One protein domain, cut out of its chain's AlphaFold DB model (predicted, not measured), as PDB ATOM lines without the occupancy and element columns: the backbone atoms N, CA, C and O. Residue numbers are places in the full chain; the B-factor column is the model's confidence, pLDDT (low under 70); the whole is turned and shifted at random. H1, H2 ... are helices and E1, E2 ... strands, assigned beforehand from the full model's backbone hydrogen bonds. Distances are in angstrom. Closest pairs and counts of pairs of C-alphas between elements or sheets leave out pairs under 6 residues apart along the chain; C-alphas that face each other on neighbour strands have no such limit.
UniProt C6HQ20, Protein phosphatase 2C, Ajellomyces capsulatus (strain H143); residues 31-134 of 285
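What this domain is: This is residues 31 to 134 of the 285 residues of the protein "Protein phosphatase 2C" of Ajellomyces capsulatus (strain H143) (UniProt C6HQ20). A helical hairpin of H2 and H3 makes the core, with a ribbon of two strands, E1 and E2, along one side of it and H4 across one end. The long loop of residues 73 to 88 makes the other end, and residues 113 to 134, which end in H5, run back from H4 along the side of the core away from the ribbon. Look through 104 printed residues for five named helices and two named strands, in the order E1 H1 H2 H3 E2 H4 H5; the class is mostly helix, and the sheet, E1 - E2, is antiparallel. The whole is compact, with a radius of gyration of the C-alphas of 14.3 A, yet elongated in outline, spanning 46 by 25 by 20 A.

Where its parts are: Find C-alpha 31 at (37.639, 119.897, 108.897); there E1, residues 31 to 34, begins its 10.1 A run. H1, residues 36 to 39, measures 4.8 A. From C-alpha 44 at (42.267, 110.444, 104.744), H2, residues 44 to 56, runs 18.3 A. H3, residues 61 to 72, covers 16.9 A, and E2, residues 89 to 93, 13.2 A. Next come H4, residues 100 to 112, 18.4 A long, and H5, residues 131 to 134, 5.1 A long, which ends at C-alpha 134, (65.435, 104.791, 109.680).

How they stand to each other: Start at the helical hairpin: H2 and H3 touch at Gly 54 and Ile 64, whose C-alphas, the closest, are 5.9 A apart. They run opposite ways at a steep tilt of 43 degrees. H2 touches H4 with residues 52 to 56 alone; the closest C-alphas, of Ala 56 and Ala 108, are 4.0 A apart, at a steep tilt of 66 degrees, opposite ways. Look at H3 and E2 next: their closest C-alphas, of Cys 65 and Met 89, are 6.1 A apart. E1 and E2 are antiparallel at 171 degrees, with N 31 and O 92 at 2.9 A and N 90 and O 33 at 2.8 A, within hydrogen-bond range. H1 and H3 only just touch, with 3 pairs of C-alphas within 8 A, made by residues 69 to 72 of H3; Ile 38 and Cys 72 have the closest C-alphas, at 6.5 A. H5 touches no helix. In H2, H3 and H4 every O i to N i+4 pair is within hydrogen-bond range; H1 and H5 are too short for such a pair.

The domain as a whole: The two C-alphas farthest apart, of Glu 78 and Gly 97, lie 48.0 A from each other. The printed part has no cut. The long links are H3 to E2, 16 residues, and H4 to H5, 18 residues. Check the B-factor column: mean pLDDT of the printed part is 84.9, and residues 78 to 80 and 117 to 134 of the model are under 70.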
ATOM      1  N   LEU A  31      37.495 120.122 110.333       96.88
ATOM      2  CA  LEU A  31      37.639 119.897 108.897       96.88
ATOM      3  C   LEU A  31      39.108 120.062 108.488       96.88
ATOM      4  O   LEU A  31      39.778 120.994 108.937       96.88
ATOM      5  N   VAL A  32      39.584 119.187 107.603       97.81
ATOM      6  CA  VAL A  32      40.899 119.301 106.963       97.81
ATOM      7  C   VAL A  32      40.717 119.605 105.481       97.81
ATOM      8  O   VAL A  32      39.943 118.941 104.796       97.81
ATOM      9  N   ILE A  33      41.454 120.596 104.987       98.25
ATOM     10  CA  ILE A  33      41.556 120.932 103.565       98.25
ATOM     11  C   ILE A  33      43.036 120.879 103.203       98.25
ATOM     12  O   ILE A  33      43.839 121.548 103.847       98.25
ATOM     13  N   ALA A  34      43.408 120.106 102.187       97.69
ATOM     14  CA  ALA A  34      44.795 120.004 101.741       97.69
ATOM     15  C   ALA A  34      44.890 119.737 100.233       97.69
ATOM     16  O   ALA A  34      43.896 119.331  99.622       97.69
ATOM     17  N   CYS A  35      46.064 119.988  99.647       97.56
ATOM     18  CA  CYS A  35      46.376 119.630  98.258       97.56
ATOM     19  C   CYS A  35      46.806 118.159  98.114       97.56
ATOM     20  O   CYS A  35      47.021 117.455  99.104       97.56
ATOM     21  N   ASP A  36      46.928 117.712  96.866       95.69
ATOM     22  CA  ASP A  36      47.459 116.401  96.464       95.69
ATOM     23  C   ASP A  36      48.832 116.094  97.068       95.69
ATOM     24  O   ASP A  36      49.020 114.987  97.551       95.69
ATOM     25  N   GLY A  37      49.723 117.077  97.216       95.12
ATOM     26  CA  GLY A  37      51.003 116.873  97.908       95.12
ATOM     27  C   GLY A  37      50.891 116.250  99.314       95.12
ATOM     28  O   GLY A  37      51.805 115.550  99.748       95.12
ATOM     29  N   ILE A  38      49.765 116.441 100.020       96.44
ATOM     30  CA  ILE A  38      49.464 115.734 101.279       96.44
ATOM     31  C   ILE A  38      48.761 114.397 101.016       96.44
ATOM     32  O   ILE A  38      49.147 113.374 101.586       96.44
ATOM     33  N   TRP A  39      47.721 114.397 100.178       94.94
ATOM     34  CA  TRP A  39      46.868 113.222  99.954       94.94
ATOM     35  C   TRP A  39      47.544 112.090  99.170       94.94
ATOM     36  O   TRP A  39      47.137 110.939  99.300       94.94
ATOM     37  N   ASP A  40      48.601 112.393  98.423       93.12
ATOM     38  CA  ASP A  40      49.454 111.405  97.761       93.12
ATOM     39  C   ASP A  40      50.380 110.694  98.763       93.12
ATOM     40  O   ASP A  40      50.834 109.577  98.513       93.12
ATOM     41  N   CYS A  41      50.646 111.319  99.918       89.38
ATOM     42  CA  CYS A  41      51.534 110.793 100.957       89.38
ATOM     43  C   CYS A  41      50.791 110.078 102.094       89.38
ATOM     44  O   CYS A  41      51.368 109.204 102.747       89.38
ATOM     45  N   GLN A  42      49.553 110.485 102.384       91.06
ATOM     46  CA  GLN A  42      48.757 109.981 103.505       91.06
ATOM     47  C   GLN A  42      47.301 109.778 103.092       91.06
ATOM     48  O   GLN A  42      46.684 110.618 102.435       91.06
ATOM     49  N   THR A  43      46.704 108.692 103.570       92.06
ATOM     50  CA  THR A  43      45.268 108.453 103.427       92.06
ATOM     51  C   THR A  43      44.451 109.416 104.290       92.06
ATOM     52  O   THR A  43      44.923 109.946 105.299       92.06
ATOM     53  N   SER A  44      43.169 109.596 103.953       93.19
ATOM     54  CA  SER A  44      42.267 110.444 104.744       93.19
ATOM     55  C   SER A  44      42.216 110.043 106.220       93.19
ATOM     56  O   SER A  44      42.200 110.918 107.078       93.19
ATOM     57  N   GLN A  45      42.235 108.742 106.531       91.50
ATOM     58  CA  GLN A  45      42.195 108.283 107.921       91.50
ATOM     59  C   GLN A  45      43.490 108.590 108.673       91.50
ATOM     60  O   GLN A  45      43.425 109.106 109.785       91.50
ATOM     61  N   GLU A  46      44.654 108.366 108.058       90.44
ATOM     62  CA  GLU A  46      45.948 108.703 108.668       90.44
ATOM     63  C   GLU A  46      46.050 110.199 108.980       90.44
ATOM     64  O   GLU A  46      46.514 110.580 110.057       90.44
ATOM     65  N   VAL A  47      45.552 111.058 108.082       95.19
ATOM     66  CA  VAL A  47      45.519 112.509 108.305       95.19
ATOM     67  C   VAL A  47      44.618 112.877 109.482       95.19
ATOM     68  O   VAL A  47      45.039 113.640 110.353       95.19
ATOM     69  N   ILE A  48      43.400 112.332 109.547       94.50
ATOM     70  CA  ILE A  48      42.474 112.608 110.655       94.50
ATOM     71  C   ILE A  48      43.050 112.108 111.983       94.50
ATOM     72  O   ILE A  48      43.053 112.859 112.957       94.50
ATOM     73  N   GLU A  49      43.607 110.898 112.027       91.81
ATOM     74  CA  GLU A  49      44.259 110.345 113.218       91.81
ATOM     75  C   GLU A  49      45.443 111.201 113.676       91.81
ATOM     76  O   GLU A  49      45.588 111.506 114.863       91.81
ATOM     77  N   PHE A  50      46.296 111.623 112.744       93.88
ATOM     78  CA  PHE A  50      47.429 112.491 113.038       93.88
ATOM     79  C   PHE A  50      46.975 113.816 113.653       93.88
ATOM     80  O   PHE A  50      47.441 114.185 114.735       93.88
ATOM     81  N   VAL A  51      46.018 114.492 113.011       95.94
ATOM     82  CA  VAL A  51      45.487 115.775 113.485       95.94
ATOM     83  C   VAL A  51      44.832 115.619 114.852       95.94
ATOM     84  O   VAL A  51      45.124 116.382 115.776       95.94
ATOM     85  N   ARG A  52      43.996 114.594 115.019       94.81
ATOM     86  CA  ARG A  52      43.258 114.347 116.259       94.81
ATOM     87  C   ARG A  52      44.185 114.080 117.443       94.81
ATOM     88  O   ARG A  52      43.921 114.555 118.547       94.81
ATOM     89  N   ARG A  53      45.310 113.393 117.224       92.06
ATOM     90  CA  ARG A  53      46.327 113.159 118.265       92.06
ATOM     91  C   ARG A  53      47.132 114.412 118.581       92.06
ATOM     92  O   ARG A  53      47.379 114.667 119.757       92.06
ATOM     93  N   GLY A  54      47.469 115.225 117.579       94.88
ATOM     94  CA  GLY A  54      48.075 116.541 117.800       94.88
ATOM     95  C   GLY A  54      47.185 117.439 118.668       94.88
ATOM     96  O   GLY A  54      47.653 118.039 119.638       94.88
ATOM     97  N   ILE A  55      45.875 117.450 118.396       95.81
ATOM     98  CA  ILE A  55      44.886 118.170 119.210       95.81
ATOM     99  C   ILE A  55      44.821 117.588 120.629       95.81
ATOM    100  O   ILE A  55      44.878 118.341 121.599       95.81
ATOM    101  N   ALA A  56      44.759 116.261 120.784       93.62
ATOM    102  CA  ALA A  56      44.748 115.619 122.101       93.62
ATOM    103  C   ALA A  56      46.020 115.923 122.921       93.62
ATOM    104  O   ALA A  56      45.951 116.119 124.135       93.62
ATOM    105  N   ALA A  57      47.167 116.048 122.247       93.12
ATOM    106  CA  ALA A  57      48.438 116.492 122.817       93.12
ATOM    107  C   ALA A  57      48.510 118.014 123.067       93.12
ATOM    108  O   ALA A  57      49.543 118.516 123.508       93.12
ATOM    109  N   LYS A  58      47.417 118.751 122.823       94.38
ATOM    110  CA  LYS A  58      47.294 120.210 122.976       94.38
ATOM    111  C   LYS A  58      48.283 121.011 122.126       94.38
ATOM    112  O   LYS A  58      48.681 122.105 122.518       94.38
ATOM    113  N   GLN A  59      48.664 120.482 120.967       96.06
ATOM    114  CA  GLN A  59      49.469 121.223 120.000       96.06
ATOM    115  C   GLN A  59      48.631 122.311 119.323       96.06
ATOM    116  O   GLN A  59      47.440 122.139 119.048       96.06
ATOM    117  N   GLU A  60      49.258 123.441 119.020       97.62
ATOM    118  CA  GLU A  60      48.621 124.482 118.220       97.62
ATOM    119  C   GLU A  60      48.390 123.982 116.786       97.62
ATOM    120  O   GLU A  60      49.255 123.327 116.211       97.62
ATOM    121  N   LEU A  61      47.239 124.305 116.179       97.94
ATOM    122  CA  LEU A  61      46.856 123.744 114.872       97.94
ATOM    123  C   LEU A  61      47.892 123.995 113.763       97.94
ATOM    124  O   LEU A  61      48.085 123.132 112.915       97.94
ATOM    125  N   HIS A  62      48.583 125.139 113.779       97.38
ATOM    126  CA  HIS A  62      49.635 125.427 112.796       97.38
ATOM    127  C   HIS A  62      50.831 124.472 112.928       97.38
ATOM    128  O   HIS A  62      51.339 124.005 111.917       97.38
ATOM    129  N   GLN A  63      51.213 124.104 114.155       97.50
ATOM    130  CA  GLN A  63      52.290 123.138 114.399       97.50
ATOM    131  C   GLN A  63      51.886 121.741 113.933       97.50
ATOM    132  O   GLN A  63      52.707 120.996 113.416       97.50
ATOM    133  N   ILE A  64      50.606 121.382 114.076       97.69
ATOM    134  CA  ILE A  64      50.084 120.121 113.540       97.69
ATOM    135  C   ILE A  64      50.218 120.100 112.010       97.69
ATOM    136  O   ILE A  64      50.640 119.083 111.461       97.69
ATOM    137  N   CYS A  65      49.908 121.209 111.325       97.88
ATOM    138  CA  CYS A  65      50.127 121.323 109.880       97.88
ATOM    139  C   CYS A  65      51.612 121.180 109.511       97.88
ATOM    140  O   CYS A  65      51.930 120.423 108.599       97.88
ATOM    141  N   GLU A  66      52.511 121.881 110.208       96.88
ATOM    142  CA  GLU A  66      53.967 121.796 109.990       96.88
ATOM    143  C   GLU A  66      54.471 120.357 110.152       96.88
ATOM    144  O   GLU A  66      55.068 119.803 109.234       96.88
ATOM    145  N   ASN A  67      54.105 119.701 111.255       95.25
ATOM    146  CA  ASN A  67      54.484 118.315 111.518       95.25
ATOM    147  C   ASN A  67      53.924 117.339 110.464       95.25
ATOM    148  O   ASN A  67      54.565 116.335 110.153       95.25
ATOM    149  N   MET A  68      52.728 117.602 109.923       95.38
ATOM    150  CA  MET A  68      52.164 116.798 108.835       95.38
ATOM    151  C   MET A  68      52.986 116.956 107.552       95.38
ATOM    152  O   MET A  68      53.297 115.956 106.909       95.38
ATOM    153  N   MET A  69      53.352 118.192 107.201       94.88
ATOM    154  CA  MET A  69      54.185 118.474 106.031       94.88
ATOM    155  C   MET A  69      55.553 117.795 106.163       94.88
ATOM    156  O   MET A  69      55.955 117.076 105.253       94.88
ATOM    157  N   ASP A  70      56.202 117.900 107.323       93.38
ATOM    158  CA  ASP A  70      57.478 117.222 107.591       93.38
ATOM    159  C   ASP A  70      57.377 115.695 107.463       93.38
ATOM    160  O   ASP A  70      58.292 115.040 106.966       93.38
ATOM    161  N   ASN A  71      56.252 115.107 107.881       89.81
ATOM    162  CA  ASN A  71      55.998 113.671 107.752       89.81
ATOM    163  C   ASN A  71      55.706 113.229 106.301       89.81
ATOM    164  O   ASN A  71      55.799 112.036 106.005       89.81
ATOM    165  N   CYS A  72      55.362 114.160 105.408       91.06
ATOM    166  CA  CYS A  72      55.133 113.892 103.987       91.06
ATOM    167  C   CYS A  72      56.385 114.112 103.124       91.06
ATOM    168  O   CYS A  72      56.445 113.579 102.020       91.06
ATOM    169  N   LEU A  73      57.395 114.843 103.611       90.50
ATOM    170  CA  LEU A  73      58.622 115.102 102.856       90.50
ATOM    171  C   LEU A  73      59.364 113.808 102.500       90.50
ATOM    172  O   LEU A  73      59.692 112.984 103.361       90.50
ATOM    173  N   ALA A  74      59.691 113.665 101.216       86.75
ATOM    174  CA  ALA A  74      60.515 112.569 100.733       86.75
ATOM    175  C   ALA A  74      61.932 112.645 101.323       86.75
ATOM    176  O   ALA A  74      62.547 113.709 101.393       86.75
ATOM    177  N   SER A  75      62.495 111.496 101.709       78.75
ATOM    178  CA  SER A  75      63.885 111.433 102.175       78.75
ATOM    179  C   SER A  75      64.913 111.446 101.042       78.75
ATOM    180  O   SER A  75      66.078 111.725 101.318       78.75
ATOM    181  N   THR A  76      64.484 111.087  99.828       74.38
ATOM    182  CA  THR A  76      65.249 111.048  98.571       74.38
ATOM    183  C   THR A  76      64.288 111.237  97.391       74.38
ATOM    184  O   THR A  76      63.106 110.908  97.502       74.38
ATOM    185  N   THR A  77      64.781 111.750  96.266       75.94
ATOM    186  CA  THR A  77      64.009 112.015  95.040       75.94
ATOM    187  C   THR A  77      63.835 110.785  94.140       75.94
ATOM    188  O   THR A  77      63.017 110.805  93.225       75.94
ATOM    189  N   GLU A  78      64.545 109.688  94.409       68.69
ATOM    190  CA  GLU A  78      64.570 108.484  93.557       68.69
ATOM    191  C   GLU A  78      63.320 107.584  93.694       68.69
ATOM    192  O   GLU A  78      63.157 106.599  92.975       68.69
ATOM    193  N   GLY A  79      62.401 107.917  94.607       62.28
ATOM    194  CA  GLY A  79      61.268 107.082  95.025       62.28
ATOM    195  C   GLY A  79      59.931 107.344  94.323       62.28
ATOM    196  O   GLY A  79      58.890 107.235  94.961       62.28
ATOM    197  N   GLY A  80      59.926 107.714  93.039       69.12
ATOM    198  CA  GLY A  80      58.674 107.876  92.280       69.12
ATOM    199  C   GLY A  80      57.889 109.164  92.570       69.12
ATOM    200  O   GLY A  80      56.702 109.226  92.269       69.12
ATOM    201  N   GLY A  81      58.541 110.187  93.133       78.50
ATOM    202  CA  GLY A  81      58.007 111.553  93.246       78.50
ATOM    203  C   GLY A  81      57.043 111.824  94.408       78.50
ATOM    204  O   GLY A  81      56.695 112.983  94.634       78.50
ATOM    205  N   VAL A  82      56.638 110.806  95.176       84.50
ATOM    206  CA  VAL A  82      55.797 110.992  96.375       84.50
ATOM    207  C   VAL A  82      56.567 111.798  97.421       84.50
ATOM    208  O   VAL A  82      57.695 111.448  97.760       84.50
ATOM    209  N   GLY A  83      55.959 112.868  97.938       87.50
ATOM    210  CA  GLY A  83      56.587 113.756  98.921       87.50
ATOM    211  C   GLY A  83      57.536 114.805  98.331       87.50
ATOM    212  O   GLY A  83      58.289 115.428  99.081       87.50
ATOM    213  N   CYS A  84      57.522 114.992  97.005       90.69
ATOM    214  CA  CYS A  84      58.309 116.011  96.298       90.69
ATOM    215  C   CYS A  84      57.475 117.204  95.784       90.69
ATOM    216  O   CYS A  84      58.040 118.107  95.166       90.69
ATOM    217  N   ASP A  85      56.158 117.218  96.007       92.38
ATOM    218  CA  ASP A  85      55.269 118.298  95.561       92.38
ATOM    219  C   ASP A  85      55.206 119.464  96.569       92.38
ATOM    220  O   ASP A  85      55.675 119.389  97.708       92.38
ATOM    221  N   ASN A  86      54.600 120.575  96.158       95.19
ATOM    222  CA  ASN A  86      54.148 121.622  97.053       95.19
ATOM    223  C   ASN A  86      53.081 121.071  98.005       95.19
ATOM    224  O   ASN A  86      52.179 120.332  97.619       95.19
ATOM    225  N   MET A  87      53.156 121.488  99.266       95.56
ATOM    226  CA  MET A  87      52.233 121.046 100.303       95.56
ATOM    227  C   MET A  87      51.513 122.239 100.918       95.56
ATOM    228  O   MET A  87      52.109 123.262 101.247       95.56
ATOM    229  N   THR A  88      50.198 122.122 101.049       95.75
ATOM    230  CA  THR A  88      49.339 123.110 101.699       95.75
ATOM    231  C   THR A  88      48.264 122.374 102.475       95.75
ATOM    232  O   THR A  88      47.608 121.484 101.938       95.75
ATOM    233  N   MET A  89      48.071 122.767 103.734       97.62
ATOM    234  CA  MET A  89      47.086 122.178 104.634       97.62
ATOM    235  C   MET A  89      46.437 123.260 105.501       97.62
ATOM    236  O   MET A  89      47.107 124.148 106.025       97.62
ATOM    237  N   ILE A  90      45.124 123.156 105.681       98.50
ATOM    238  CA  ILE A  90      44.307 123.996 106.553       98.50
ATOM    239  C   ILE A  90      43.511 123.077 107.477       98.50
ATOM    240  O   ILE A  90      42.822 122.167 107.013       98.50
ATOM    241  N   ILE A  91      43.569 123.352 108.779       98.50
ATOM    242  CA  ILE A  91      42.738 122.698 109.793       98.50
ATOM    243  C   ILE A  91      41.747 123.729 110.332       98.50
ATOM    244  O   ILE A  91      42.140 124.787 110.824       98.50
ATOM    245  N   VAL A  92      40.457 123.411 110.257       97.94
ATOM    246  CA  VAL A  92      39.365 124.247 110.762       97.94
ATOM    247  C   VAL A  92      38.726 123.544 111.952       97.94
ATOM    248  O   VAL A  92      38.021 122.553 111.786       97.94
ATOM    249  N   GLY A  93      38.962 124.053 113.162       97.38
ATOM    250  CA  GLY A  93      38.302 123.549 114.368       97.38
ATOM    251  C   GLY A  93      36.828 123.956 114.410       97.38
ATOM    252  O   GLY A  93      36.504 125.140 114.297       97.38
ATOM    253  N   LEU A  94      35.931 122.988 114.603       97.00
ATOM    254  CA  LEU A  94      34.494 123.227 114.729       97.00
ATOM    255  C   LEU A  94      34.137 123.341 116.213       97.00
ATOM    256  O   LEU A  94      33.872 122.362 116.904       97.00
ATOM    257  N   LEU A  95      34.162 124.572 116.729       95.69
ATOM    258  CA  LEU A  95      34.036 124.833 118.169       95.69
ATOM    259  C   LEU A  95      32.634 124.535 118.714       95.69
ATOM    260  O   LEU A  95      32.490 124.219 119.893       95.69
ATOM    261  N   GLN A  96      31.599 124.666 117.879       92.69
ATOM    262  CA  GLN A  96      30.196 124.466 118.266       92.69
ATOM    263  C   GLN A  96      29.823 125.194 119.579       92.69
ATOM    264  O   GLN A  96      29.255 124.614 120.503       92.69
ATOM    265  N   GLY A  97      30.220 126.466 119.698       93.94
ATOM    266  CA  GLY A  97      29.944 127.305 120.871       93.94
ATOM    267  C   GLY A  97      30.873 127.108 122.077       93.94
ATOM    268  O   GLY A  97      30.762 127.870 123.034       93.94
ATOM    269  N   LYS A  98      31.798 126.142 122.037       95.56
ATOM    270  CA  LYS A  98      32.837 125.938 123.064       95.56
ATOM    271  C   LYS A  98      33.957 126.972 122.917       95.56
ATOM    272  O   LYS A  98      34.189 127.485 121.818       95.56
ATOM    273  N   THR A  99      34.698 127.259 123.989       98.00
ATOM    274  CA  THR A  99      35.980 127.973 123.840       98.00
ATOM    275  C   THR A  99      37.018 127.080 123.157       98.00
ATOM    276  O   THR A  99      36.844 125.864 123.060       98.00
ATOM    277  N   LYS A 100      38.133 127.668 122.701       96.75
ATOM    278  CA  LYS A 100      39.255 126.898 122.144       96.75
ATOM    279  C   LYS A 100      39.718 125.831 123.144       96.75
ATOM    280  O   LYS A 100      39.829 124.664 122.799       96.75
ATOM    281  N   GLU A 101      39.928 126.210 124.398       97.12
ATOM    282  CA  GLU A 101      40.439 125.331 125.453       97.12
ATOM    283  C   GLU A 101      39.465 124.190 125.769       97.12
ATOM    284  O   GLU A 101      39.883 123.045 125.945       97.12
ATOM    285  N   GLU A 102      38.167 124.495 125.821       97.50
ATOM    286  CA  GLU A 102      37.108 123.504 126.021       97.50
ATOM    287  C   GLU A 102      37.015 122.529 124.848       97.50
ATOM    288  O   GLU A 102      36.860 121.328 125.062       97.50
ATOM    289  N   TRP A 103      37.152 123.025 123.619       97.25
ATOM    290  CA  TRP A 103      37.163 122.206 122.411       97.25
ATOM    291  C   TRP A 103      38.363 121.247 122.384       97.25
ATOM    292  O   TRP A 103      38.177 120.040 122.226       97.25
ATOM    293  N   TYR A 104      39.572 121.747 122.666       97.19
ATOM    294  CA  TYR A 104      40.779 120.920 122.801       97.19
ATOM    295  C   TYR A 104      40.613 119.842 123.877       97.19
ATOM    296  O   TYR A 104      40.957 118.679 123.664       97.19
ATOM    297  N   LYS A 105      40.061 120.216 125.038       96.38
ATOM    298  CA  LYS A 105      39.799 119.274 126.128       96.38
ATOM    299  C   LYS A 105      38.781 118.205 125.720       96.38
ATOM    300  O   LYS A 105      39.014 117.034 125.986       96.38
ATOM    301  N   CYS A 106      37.694 118.593 125.057       94.31
ATOM    302  CA  CYS A 106      36.654 117.673 124.598       94.31
ATOM    303  C   CYS A 106      37.230 116.582 123.686       94.31
ATOM    304  O   CYS A 106      36.957 115.403 123.893       94.31
ATOM    305  N   ILE A 107      38.056 116.961 122.709       94.31
ATOM    306  CA  ILE A 107      38.687 116.003 121.792       94.31
ATOM    307  C   ILE A 107      39.687 115.118 122.546       94.31
ATOM    308  O   ILE A 107      39.684 113.902 122.360       94.31
ATOM    309  N   ALA A 108      40.497 115.688 123.444       93.31
ATOM    310  CA  ALA A 108      41.437 114.918 124.261       93.31
ATOM    311  C   ALA A 108      40.731 113.865 125.137       93.31
ATOM    312  O   ALA A 108      41.176 112.719 125.198       93.31
ATOM    313  N   ASP A 109      39.612 114.231 125.770       93.31
ATOM    314  CA  ASP A 109      38.810 113.326 126.599       93.31
ATOM    315  C   ASP A 109      38.188 112.200 125.744       93.31
ATOM    316  O   ASP A 109      38.234 111.032 126.136       93.31
ATOM    317  N   ARG A 110      37.680 112.519 124.540       91.25
ATOM    318  CA  ARG A 110      37.165 111.518 123.583       91.25
ATOM    319  C   ARG A 110      38.251 110.536 123.152       91.25
ATOM    320  O   ARG A 110      38.040 109.326 123.229       91.25
ATOM    321  N   VAL A 111      39.435 111.033 122.794       90.12
ATOM    322  CA  VAL A 111      40.590 110.191 122.442       90.12
ATOM    323  C   VAL A 111      41.000 109.295 123.613       90.12
ATOM    324  O   VAL A 111      41.203 108.099 123.416       90.12
ATOM    325  N   ALA A 112      41.057 109.823 124.840       89.19
ATOM    326  CA  ALA A 112      41.370 109.035 126.035       89.19
ATOM    327  C   ALA A 112      40.322 107.944 126.324       89.19
ATOM    328  O   ALA A 112      40.658 106.891 126.862       89.19
ATOM    329  N   SER A 113      39.063 108.181 125.947       89.31
ATOM    330  CA  SER A 113      37.983 107.194 126.040       89.31
ATOM    331  C   SER A 113      37.962 106.168 124.896       89.31
ATOM    332  O   SER A 113      37.174 105.226 124.951       89.31
ATOM    333  N   GLY A 114      38.824 106.323 123.883       85.12
ATOM    334  CA  GLY A 114      38.844 105.474 122.690       85.12
ATOM    335  C   GLY A 114      37.672 105.723 121.734       85.12
ATOM    336  O   GLY A 114      37.317 104.833 120.967       85.12
ATOM    337  N   ASP A 115      37.046 106.900 121.797       83.88
ATOM    338  CA  ASP A 115      35.920 107.264 120.937       83.88
ATOM    339  C   ASP A 115      36.401 107.810 119.585       83.88
ATOM    340  O   ASP A 115      37.174 108.768 119.532       83.88
ATOM    341  N   GLY A 116      35.898 107.242 118.487       74.62
ATOM    342  CA  GLY A 116      36.206 107.602 117.099       74.62
ATOM    343  C   GLY A 116      37.514 107.002 116.547       74.62
ATOM    344  O   GLY A 116      38.177 106.217 117.222       74.62
ATOM    345  N   PRO A 117      37.899 107.357 115.306       67.50
ATOM    346  CA  PRO A 117      39.033 106.758 114.602       67.50
ATOM    347  C   PRO A 117      40.342 107.357 115.117       67.50
ATOM    348  O   PRO A 117      40.912 108.249 114.503       67.50
ATOM    349  N   CYS A 118      40.776 106.964 116.312       63.41
ATOM    350  CA  CYS A 118      42.092 107.326 116.817       63.41
ATOM    351  C   CYS A 118      42.908 106.049 117.005       63.41
ATOM    352  O   CYS A 118      42.627 105.261 117.912       63.41
ATOM    353  N   ALA A 119      43.921 105.845 116.160       53.50
ATOM    354  CA  ALA A 119      44.960 104.870 116.445       53.50
ATOM    355  C   ALA A 119      45.632 105.195 117.797       53.50
ATOM    356  O   ALA A 119      45.706 106.370 118.181       53.50
ATOM    357  N   PRO A 120      46.144 104.187 118.529       50.72
ATOM    358  CA  PRO A 120      46.800 104.389 119.818       50.72
ATOM    359  C   PRO A 120      47.853 105.521 119.790       50.72
ATOM    360  O   PRO A 120      48.542 105.686 118.775       50.72
ATOM    361  N   PRO A 121      48.032 106.280 120.893       50.06
ATOM    362  CA  PRO A 121      48.950 107.428 120.965       50.06
ATOM    363  C   PRO A 121      50.401 107.151 120.527       50.06
ATOM    364  O   PRO A 121      51.098 108.072 120.112       50.06
ATOM    365  N   GLU A 122      50.844 105.891 120.561       45.81
ATOM    366  CA  GLU A 122      52.180 105.427 120.144       45.81
ATOM    367  C   GLU A 122      52.536 105.752 118.677       45.81
ATOM    368  O   GLU A 122      53.708 105.891 118.315       45.81
ATOM    369  N   TYR A 123      51.532 105.911 117.816       48.03
ATOM    370  CA  TYR A 123      51.737 106.280 116.414       48.03
ATOM    371  C   TYR A 123      51.837 107.812 116.206       48.03
ATOM    372  O   TYR A 123      52.002 108.252 115.068       48.03
ATOM    373  N   ALA A 124      51.633 108.622 117.258       44.41
ATOM    374  CA  ALA A 124      51.559 110.092 117.208       44.41
ATOM    375  C   ALA A 124      52.762 110.793 117.814       44.41
ATOM    376  O   ALA A 124      52.877 112.012 117.692       44.41
ATOM    377  N   GLU A 125      53.615 110.051 118.520       46.97
ATOM    378  CA  GLU A 125      54.875 110.614 118.963       46.97
ATOM    379  C   GLU A 125      55.573 111.191 117.737       46.97
ATOM    380  O   GLU A 125      55.745 110.499 116.732       46.97
ATOM    381  N   PHE A 126      55.918 112.479 117.825       45.06
ATOM    382  CA  PHE A 126      56.837 113.139 116.916       45.06
ATOM    383  C   PHE A 126      58.122 112.322 116.930       45.06
ATOM    384  O   PHE A 126      59.009 112.496 117.766       45.06
ATOM    385  N   ARG A 127      58.182 111.346 116.034       53.25
ATOM    386  CA  ARG A 127      59.379 110.584 115.784       53.25
ATOM    387  C   ARG A 127      60.189 111.508 114.905       53.25
ATOM    388  O   ARG A 127      59.936 111.540 113.706       53.25
ATOM    389  N   GLY A 128      61.019 112.340 115.540       38.44
ATOM    390  CA  GLY A 128      61.659 113.517 114.951       38.44
ATOM    391  C   GLY A 128      62.310 113.295 113.580       38.44
ATOM    392  O   GLY A 128      62.361 112.160 113.089       38.44
ATOM    393  N   PRO A 129      62.816 114.368 112.949       40.22
ATOM    394  CA  PRO A 129      63.257 114.348 111.557       40.22
ATOM    395  C   PRO A 129      64.096 113.099 111.255       40.22
ATOM    396  O   PRO A 129      65.121 112.858 111.889       40.22
ATOM    397  N   GLY A 130      63.616 112.246 110.344       47.25
ATOM    398  CA  GLY A 130      64.332 111.032 109.937       47.25
ATOM    399  C   GLY A 130      63.973 109.718 110.649       47.25
ATOM    400  O   GLY A 130      64.605 108.698 110.376       47.25
ATOM    401  N   THR A 131      62.944 109.644 111.497       49.28
ATOM    402  CA  THR A 131      62.599 108.337 112.103       49.28
ATOM    403  C   THR A 131      61.889 107.388 111.128       49.28
ATOM    404  O   THR A 131      62.154 106.185 111.141       49.28
ATOM    405  N   ARG A 132      61.082 107.921 110.196       52.66
ATOM    406  CA  ARG A 132      60.580 107.143 109.045       52.66
ATOM    407  C   ARG A 132      61.732 106.773 108.091       52.66
ATOM    408  O   ARG A 132      61.737 105.663 107.577       52.66
ATOM    409  N   ARG A 133      62.762 107.631 107.948       52.09
ATOM    410  CA  ARG A 133      63.999 107.352 107.174       52.09
ATOM    411  C   ARG A 133      64.730 106.121 107.723       52.09
ATOM    412  O   ARG A 133      65.146 105.276 106.940       52.09
ATOM    413  N   ARG A 134      64.824 105.971 109.050       47.66
ATOM    414  CA  ARG A 134      65.435 104.791 109.680       47.66
ATOM    415  C   ARG A 134      64.579 103.535 109.526       47.66
ATOM    416  O   ARG A 134      65.098 102.530 109.073       47.66
TER     417      ARG A 134